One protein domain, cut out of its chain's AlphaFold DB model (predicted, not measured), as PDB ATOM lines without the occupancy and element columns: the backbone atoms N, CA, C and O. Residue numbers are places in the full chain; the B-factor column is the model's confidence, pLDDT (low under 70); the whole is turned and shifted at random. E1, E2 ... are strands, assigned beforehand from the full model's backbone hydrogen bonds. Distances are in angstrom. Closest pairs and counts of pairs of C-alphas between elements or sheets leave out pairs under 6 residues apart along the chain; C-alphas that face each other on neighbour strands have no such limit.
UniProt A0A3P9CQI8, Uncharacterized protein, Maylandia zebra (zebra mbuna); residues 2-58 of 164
ATOM      1  N   ASP A   2      41.952  36.442 -32.618       44.09
ATOM      2  CA  ASP A   2      42.766  37.134 -33.622       44.09
ATOM      3  C   ASP A   2      42.324  36.631 -34.996       44.09
ATOM      4  O   ASP A   2      42.410  35.435 -35.267       44.09
ATOM      5  N   MET A   3      41.752  37.528 -35.801       49.03
ATOM      6  CA  MET A   3      41.244  37.278 -37.160       49.03
ATOM      7  C   MET A   3      42.189  37.862 -38.224       49.03
ATOM      8  O   MET A   3      41.760  38.243 -39.307       49.03
ATOM      9  N   THR A   4      43.477  38.008 -37.913       53.22
ATOM     10  CA  THR A   4      44.414  38.818 -38.710       53.22
ATOM     11  C   THR A   4      45.006  38.111 -39.932       53.22
ATOM     12  O   THR A   4      45.948  38.638 -40.515       53.22
ATOM     13  N   THR A   5      44.507  36.942 -40.342       56.19
ATOM     14  CA  THR A   5      45.009  36.241 -41.537       56.19
ATOM     15  C   THR A   5      43.873  35.789 -42.446       56.19
ATOM     16  O   THR A   5      42.971  35.074 -42.006       56.19
ATOM     17  N   GLU A   6      43.955  36.172 -43.724       58.22
ATOM     18  CA  GLU A   6      43.028  35.790 -44.804       58.22
ATOM     19  C   GLU A   6      42.924  34.258 -45.008       58.22
ATOM     20  O   GLU A   6      41.935  33.787 -45.561       58.22
ATOM     21  N   ASP A   7      43.870  33.470 -44.475       54.28
ATOM     22  CA  ASP A   7      43.969  32.005 -44.631       54.28
ATOM     23  C   ASP A   7      43.367  31.159 -43.479       54.28
ATOM     24  O   ASP A   7      43.560  29.942 -43.418       54.28
ATOM     25  N   GLY A   8      42.626  31.758 -42.543       63.06
ATOM     26  CA  GLY A   8      41.940  31.022 -41.466       63.06
ATOM     27  C   GLY A   8      42.707  30.950 -40.136       63.06
ATOM     28  O   GLY A   8      43.382  31.896 -39.744       63.06
ATOM     29  N   TYR A   9      42.531  29.863 -39.369       64.38
ATOM     30  CA  TYR A   9      43.032  29.756 -37.988       64.38
ATOM     31  C   TYR A   9      44.505  29.314 -37.925       64.38
ATOM     32  O   TYR A   9      44.805  28.137 -38.112       64.38
ATOM     33  N   CYS A  10      45.420  30.216 -37.546       73.94
ATOM     34  CA  CYS A  10      46.833  29.867 -37.306       73.94
ATOM     35  C   CYS A  10      47.040  28.932 -36.102       73.94
ATOM     36  O   CYS A  10      48.002  28.167 -36.053       73.94
ATOM     37  N   HIS A  11      46.156  29.005 -35.106       80.06
ATOM     38  CA  HIS A  11      46.165  28.126 -33.945       80.06
ATOM     39  C   HIS A  11      44.760  28.026 -33.326       80.06
ATOM     40  O   HIS A  11      43.969  28.971 -33.408       80.06
ATOM     41  N   PRO A  12      44.432  26.911 -32.655       81.50
ATOM     42  CA  PRO A  12      43.237  26.829 -31.822       81.50
ATOM     43  C   PRO A  12      43.321  27.783 -30.613       81.50
ATOM     44  O   PRO A  12      44.396  28.285 -30.270       81.50
ATOM     45  N   PRO A  13      42.200  28.057 -29.924       81.06
ATOM     46  CA  PRO A  13      42.198  28.897 -28.731       81.06
ATOM     47  C   PRO A  13      43.161  28.388 -27.649       81.06
ATOM     48  O   PRO A  13      43.185  27.202 -27.322       81.06
ATOM     49  N   ALA A  14      43.909  29.305 -27.028       81.38
ATOM     50  CA  ALA A  14      44.839  28.959 -25.949       81.38
ATOM     51  C   ALA A  14      44.148  28.354 -24.718       81.38
ATOM     52  O   ALA A  14      44.762  27.589 -23.969       81.38
ATOM     53  N   VAL A  15      42.871  28.695 -24.529       84.69
ATOM     54  CA  VAL A  15      41.999  28.204 -23.463       84.69
ATOM     55  C   VAL A  15      40.738  27.654 -24.091       84.69
ATOM     56  O   VAL A  15      40.135  28.304 -24.943       84.69
ATOM     57  N   PHE A  16      40.324  26.487 -23.626       85.25
ATOM     58  CA  PHE A  16      39.046  25.885 -23.973       85.25
ATOM     59  C   PHE A  16      38.336  25.438 -22.698       85.25
ATOM     60  O   PHE A  16      38.972  25.229 -21.663       85.25
ATOM     61  N   SER A  17      37.019  25.297 -22.769       78.38
ATOM     62  CA  SER A  17      36.196  24.849 -21.646       78.38
ATOM     63  C   SER A  17      35.429  23.602 -22.064       78.38
ATOM     64  O   SER A  17      34.800  23.603 -23.120       78.38
ATOM     65  N   ILE A  18      35.479  22.559 -21.240       77.88
ATOM     66  CA  ILE A  18      34.624  21.374 -21.345       77.88
ATOM     67  C   ILE A  18      33.867  21.299 -20.018       77.88
ATOM     68  O   ILE A  18      34.439  20.956 -18.986       77.88
ATOM     69  N   GLY A  19      32.606  21.734 -20.012       72.00
ATOM     70  CA  GLY A  19      31.871  21.964 -18.767       72.00
ATOM     71  C   GLY A  19      32.550  23.030 -17.891       72.00
ATOM     72  O   GLY A  19      32.860  24.125 -18.364       72.00
ATOM     73  N   ALA A  20      32.798  22.718 -16.611       65.50
ATOM     74  CA  ALA A  20      33.506  23.621 -15.691       65.50
ATOM     75  C   ALA A  20      35.040  23.493 -15.771       65.50
ATOM     76  O   ALA A  20      35.760  24.362 -15.260       65.50
ATOM     77  N   ASP A  21      35.542  22.443 -16.428       69.31
ATOM     78  CA  ASP A  21      36.968  22.225 -16.614       69.31
ATOM     79  C   ASP A  21      37.499  23.119 -17.730       69.31
ATOM     80  O   ASP A  21      37.045  23.096 -18.876       69.31
ATOM     81  N   ARG A  22      38.517  23.908 -17.387       75.81
ATOM     82  CA  ARG A  22      39.257  24.716 -18.352       75.81
ATOM     83  C   ARG A  22      40.547  24.013 -18.720       75.81
ATOM     84  O   ARG A  22      41.407  23.773 -17.870       75.81
ATOM     85  N   GLY A  23      40.678  23.715 -19.999       81.06
ATOM     86  CA  GLY A  23      41.895  23.209 -20.594       81.06
ATOM     87  C   GLY A  23      42.736  24.335 -21.177       81.06
ATOM     88  O   GLY A  23      42.237  25.389 -21.564       81.06
ATOM     89  N   PHE A  24      44.039  24.093 -21.238       86.00
ATOM     90  CA  PHE A  24      44.986  24.988 -21.886       86.00
ATOM     91  C   PHE A  24      45.830  24.175 -22.849       86.00
ATOM     92  O   PHE A  24      46.359  23.123 -22.473       86.00
ATOM     93  N   LEU A  25      46.004  24.687 -24.059       85.00
ATOM     94  CA  LEU A  25      46.864  24.066 -25.062       85.00
ATOM     95  C   LEU A  25      48.313  24.506 -24.840       85.00
ATOM     96  O   LEU A  25      48.868  25.314 -25.586       85.00
ATOM     97  N   VAL A  26      48.909  23.965 -23.775       82.19
ATOM     98  CA  VAL A  26      50.293  24.220 -23.355       82.19
ATOM     99  C   VAL A  26      51.087  22.923 -23.222       82.19
ATOM    100  O   VAL A  26      50.576  21.889 -22.785       82.19
ATOM    101  N   CYS A  27      52.369  22.982 -23.560       77.56
ATOM    102  CA  CYS A  27      53.314  21.905 -23.333       77.56
ATOM    103  C   CYS A  27      53.516  21.688 -21.827       77.56
ATOM    104  O   CYS A  27      53.898  22.604 -21.097       77.56
ATOM    105  N   ARG A  28      53.312  20.454 -21.354       71.00
ATOM    106  CA  ARG A  28      53.474  20.095 -19.933       71.00
ATOM    107  C   ARG A  28      54.911  20.235 -19.429       71.00
ATOM    108  O   ARG A  28      55.098  20.477 -18.244       71.00
ATOM    109  N   SER A  29      55.900  20.093 -20.309       73.00
ATOM    110  CA  SER A  29      57.318  20.110 -19.933       73.00
ATOM    111  C   SER A  29      57.890  21.520 -19.795       73.00
ATOM    112  O   SER A  29      58.739  21.737 -18.941       73.00
ATOM    113  N   CYS A  30      57.445  22.476 -20.618       78.06
ATOM    114  CA  CYS A  30      58.001  23.835 -20.632       78.06
ATOM    115  C   CYS A  30      56.979  24.942 -20.337       78.06
ATOM    116  O   CYS A  30      57.353  26.109 -20.292       78.06
ATOM    117  N   GLY A  31      55.693  24.612 -20.180       73.25
ATOM    118  CA  GLY A  31      54.621  25.570 -19.891       73.25
ATOM    119  C   GLY A  31      54.255  26.509 -21.046       73.25
ATOM    120  O   GLY A  31      53.297  27.266 -20.919       73.25
ATOM    121  N   LYS A  32      54.981  26.454 -22.171       81.50
ATOM    122  CA  LYS A  32      54.728  27.271 -23.365       81.50
ATOM    123  C   LYS A  32      53.517  26.756 -24.137       81.50
ATOM    124  O   LYS A  32      53.216  25.562 -24.099       81.50
ATOM    125  N   ASN A  33      52.852  27.647 -24.863       81.94
ATOM    126  CA  ASN A  33      51.791  27.268 -25.793       81.94
ATOM    127  C   ASN A  33      52.296  26.257 -26.832       81.94
ATOM    128  O   ASN A  33      53.458  26.298 -27.234       81.94
ATOM    129  N   VAL A  34      51.416  25.334 -27.232       84.00
ATOM    130  CA  VAL A  34      51.737  24.280 -28.213       84.00
ATOM    131  C   VAL A  34      52.003  24.874 -29.597       84.00
ATOM    132  O   VAL A  34      52.883  24.399 -30.308       84.00
ATOM    133  N   TYR A  35      51.268  25.926 -29.955       83.25
ATOM    134  CA  TYR A  35      51.357  26.579 -31.253       83.25
ATOM    135  C   TYR A  35      52.165  27.874 -31.149       83.25
ATOM    136  O   TYR A  35      51.988  28.662 -30.215       83.25
ATOM    137  N   ALA A  36      53.067  28.084 -32.109       79.56
ATOM    138  CA  ALA A  36      53.846  29.311 -32.208       79.56
ATOM    139  C   ALA A  36      52.919  30.512 -32.469       79.56
ATOM    140  O   ALA A  36      51.932  30.388 -33.187       79.56
ATOM    141  N   GLY A  37      53.209  31.660 -31.852       77.38
ATOM    142  CA  GLY A  37      52.378  32.867 -31.969       77.38
ATOM    143  C   GLY A  37      51.084  32.849 -31.146       77.38
ATOM    144  O   GLY A  37      50.464  33.893 -30.978       77.38
ATOM    145  N   GLN A  38      50.702  31.708 -30.560       80.50
ATOM    146  CA  GLN A  38      49.513  31.634 -29.718       80.50
ATOM    147  C   GLN A  38      49.691  32.503 -28.460       80.50
ATOM    148  O   GLN A  38      50.703  32.355 -27.761       80.50
ATOM    149  N   PRO A  39      48.724  33.373 -28.114       81.31
ATOM    150  CA  PRO A  39      48.848  34.266 -26.972       81.31
ATOM    151  C   PRO A  39      48.816  33.487 -25.656       81.31
ATOM    152  O   PRO A  39      48.039  32.545 -25.470       81.31
ATOM    153  N   GLN A  40      49.683  33.866 -24.716       82.31
ATOM    154  CA  GLN A  40      49.703  33.255 -23.392       82.31
ATOM    155  C   GLN A  40      48.458  33.682 -22.613       82.31
ATOM    156  O   GLN A  40      48.238  34.863 -22.348       82.31
ATOM    157  N   ALA A  41      47.645  32.699 -22.244       85.19
ATOM    158  CA  ALA A  41      46.466  32.923 -21.432       85.19
ATOM    159  C   ALA A  41      46.765  32.715 -19.945       85.19
ATOM    160  O   ALA A  41      47.505  31.808 -19.547       85.19
ATOM    161  N   CYS A  42      46.133  33.529 -19.107       85.44
ATOM    162  CA  CYS A  42      46.226  33.425 -17.666       85.44
ATOM    163  C   CYS A  42      45.692  32.070 -17.187       85.44
ATOM    164  O   CYS A  42      44.531  31.722 -17.386       85.44
ATOM    165  N   ARG A  43      46.519  31.317 -16.459       80.19
ATOM    166  CA  ARG A  43      46.161  29.979 -15.960       80.19
ATOM    167  C   ARG A  43      45.057  29.989 -14.890       80.19
ATOM    168  O   ARG A  43      44.493  28.940 -14.593       80.19
ATOM    169  N   LYS A  44      44.735  31.155 -14.310       79.00
ATOM    170  CA  LYS A  44      43.662  31.321 -13.309       79.00
ATOM    171  C   LYS A  44      42.317  31.688 -13.943       79.00
ATOM    172  O   LYS A  44      41.313  31.037 -13.645       79.00
ATOM    173  N   CYS A  45      42.273  32.676 -14.838       82.12
ATOM    174  CA  CYS A  45      41.020  33.187 -15.420       82.12
ATOM    175  C   CYS A  45      40.827  32.842 -16.908       82.12
ATOM    176  O   CYS A  45      39.689  32.736 -17.359       82.12
ATOM    177  N   GLY A  46      41.902  32.539 -17.632       80.06
ATOM    178  CA  GLY A  46      41.883  32.168 -19.044       80.06
ATOM    179  C   GLY A  46      41.913  33.343 -20.022       80.06
ATOM    180  O   GLY A  46      41.953  33.107 -21.224       80.06
ATOM    181  N   SER A  47      41.915  34.592 -19.546       82.62
ATOM    182  CA  SER A  47      42.080  35.748 -20.429       82.62
ATOM    183  C   SER A  47      43.549  35.998 -20.764       82.62
ATOM    184  O   SER A  47      44.461  35.551 -20.067       82.62
ATOM    185  N   THR A  48      43.777  36.692 -21.871       83.06
ATOM    186  CA  THR A  48      45.101  37.123 -22.324       83.06
ATOM    187  C   THR A  48      45.452  38.489 -21.720       83.06
ATOM    188  O   THR A  48      44.603  39.162 -21.133       83.06
ATOM    189  N   GLY A  49      46.724  38.888 -21.807       84.25
ATOM    190  CA  GLY A  49      47.201  40.199 -21.339       84.25
ATOM    191  C   GLY A  49      47.735  40.236 -19.902       84.25
ATOM    192  O   GLY A  49      48.327  41.234 -19.506       84.25
ATOM    193  N   HIS A  50      47.602  39.154 -19.127       87.38
ATOM    194  CA  HIS A  50      48.240  39.031 -17.812       87.38
ATOM    195  C   HIS A  50      48.589  37.576 -17.457       87.38
ATOM    196  O   HIS A  50      48.072  36.624 -18.040       87.38
ATOM    197  N   ASN A  51      49.462  37.411 -16.460       83.75
ATOM    198  CA  ASN A  51      49.866  36.115 -15.908       83.75
ATOM    199  C   ASN A  51      49.125  35.809 -14.601       83.75
ATOM    200  O   ASN A  51      48.540  36.697 -13.986       83.75
ATOM    201  N   ALA A  52      49.182  34.556 -14.142       81.19
ATOM    202  CA  ALA A  52      48.466  34.101 -12.947       81.19
ATOM    203  C   ALA A  52      48.760  34.932 -11.679       81.19
ATOM    204  O   ALA A  52      47.886  35.046 -10.816       81.19
ATOM    205  N   ASP A  53      49.946  35.524 -11.559       83.38
ATOM    206  CA  ASP A  53      50.334  36.369 -10.423       83.38
ATOM    207  C   ASP A  53      49.616  37.721 -10.396       83.38
ATOM    208  O   ASP A  53      49.274  38.210  -9.327       83.38
ATOM    209  N   ARG A  54      49.308  38.291 -11.568       83.44
ATOM    210  CA  ARG A  54      48.582  39.568 -11.723       83.44
ATOM    211  C   ARG A  54      47.097  39.364 -12.034       83.44
ATOM    212  O   ARG A  54      46.454  40.214 -12.635       83.44
ATOM    213  N   CYS A  55      46.566  38.189 -11.707       84.12
ATOM    214  CA  CYS A  55      45.174  37.849 -11.959       84.12
ATOM    215  C   CYS A  55      44.322  38.163 -10.734       84.12
ATOM    216  O   CYS A  55      44.357  37.425  -9.749       84.12
ATOM    217  N   GLU A  56      43.496  39.197 -10.846       83.38
ATOM    218  CA  GLU A  56      42.537  39.605  -9.811       83.38
ATOM    219  C   GLU A  56      41.242  38.780  -9.851       83.38
ATOM    220  O   GLU A  56      40.489  38.715  -8.882       83.38
ATOM    221  N   GLN A  57      40.982  38.086 -10.963       80.31
ATOM    222  CA  GLN A  57      39.787  37.260 -11.095       80.31
ATOM    223  C   GLN A  57      39.910  35.958 -10.295       80.31
ATOM    224  O   GLN A  57      40.609  35.016 -10.687       80.31
ATOM    225  N   MET A  58      39.159  35.874  -9.197       75.06
ATOM    226  CA  MET A  58      38.939  34.641  -8.446       75.06
ATOM    227  C   MET A  58      37.752  33.879  -9.040       75.06
ATOM    228  O   MET A  58      36.596  34.258  -8.855       75.06
TER     229      MET A  58
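This is residues 2 to 58 of the 164 residues of an uncharacterized protein of Maylandia zebra (zebra mbuna) (UniProt A0A3P9CQI8). The model has little regular structure: one small two-strand hairpin, E1 and E2, in a fold of long loops, with residues 3 to 9 sticking out as an arm at one end. The printed part has 57 residues with no named helix and two antiparallel strands, E1 then E2; the class is all strand, though these hold only 8 residues. It is only just compact, close to loose, with a radius of gyration of the C-alphas of 12.2 A and spans of 37 by 25 by 24 A.

E1, residues 15 to 18, and E2, residues 21 to 24, form a hairpin with a tight link, antiparallel at 150 degrees. The C-alphas of Ser 17 and Arg 22 face each other at 4.5 A. N 23 and O 16, 2.8 A, and N 18 and O 21, 2.9 A, are within hydrogen-bond range.

E1 is 10.3 A long and begins at C-alpha 15 (41.999, 28.204, -23.463). E2 is 10.0 A long and ends at C-alpha 24 (44.986, 24.988, -21.886).

The C-alphas farthest apart, Asp 7 and Met 58, are 36.6 A apart. Residues 2 to 14 and 25 to 58 hold no named element. The printed part has no cut. Its mean pLDDT is 76.7, with residues 2 to 9 and 20 to 21 under 70.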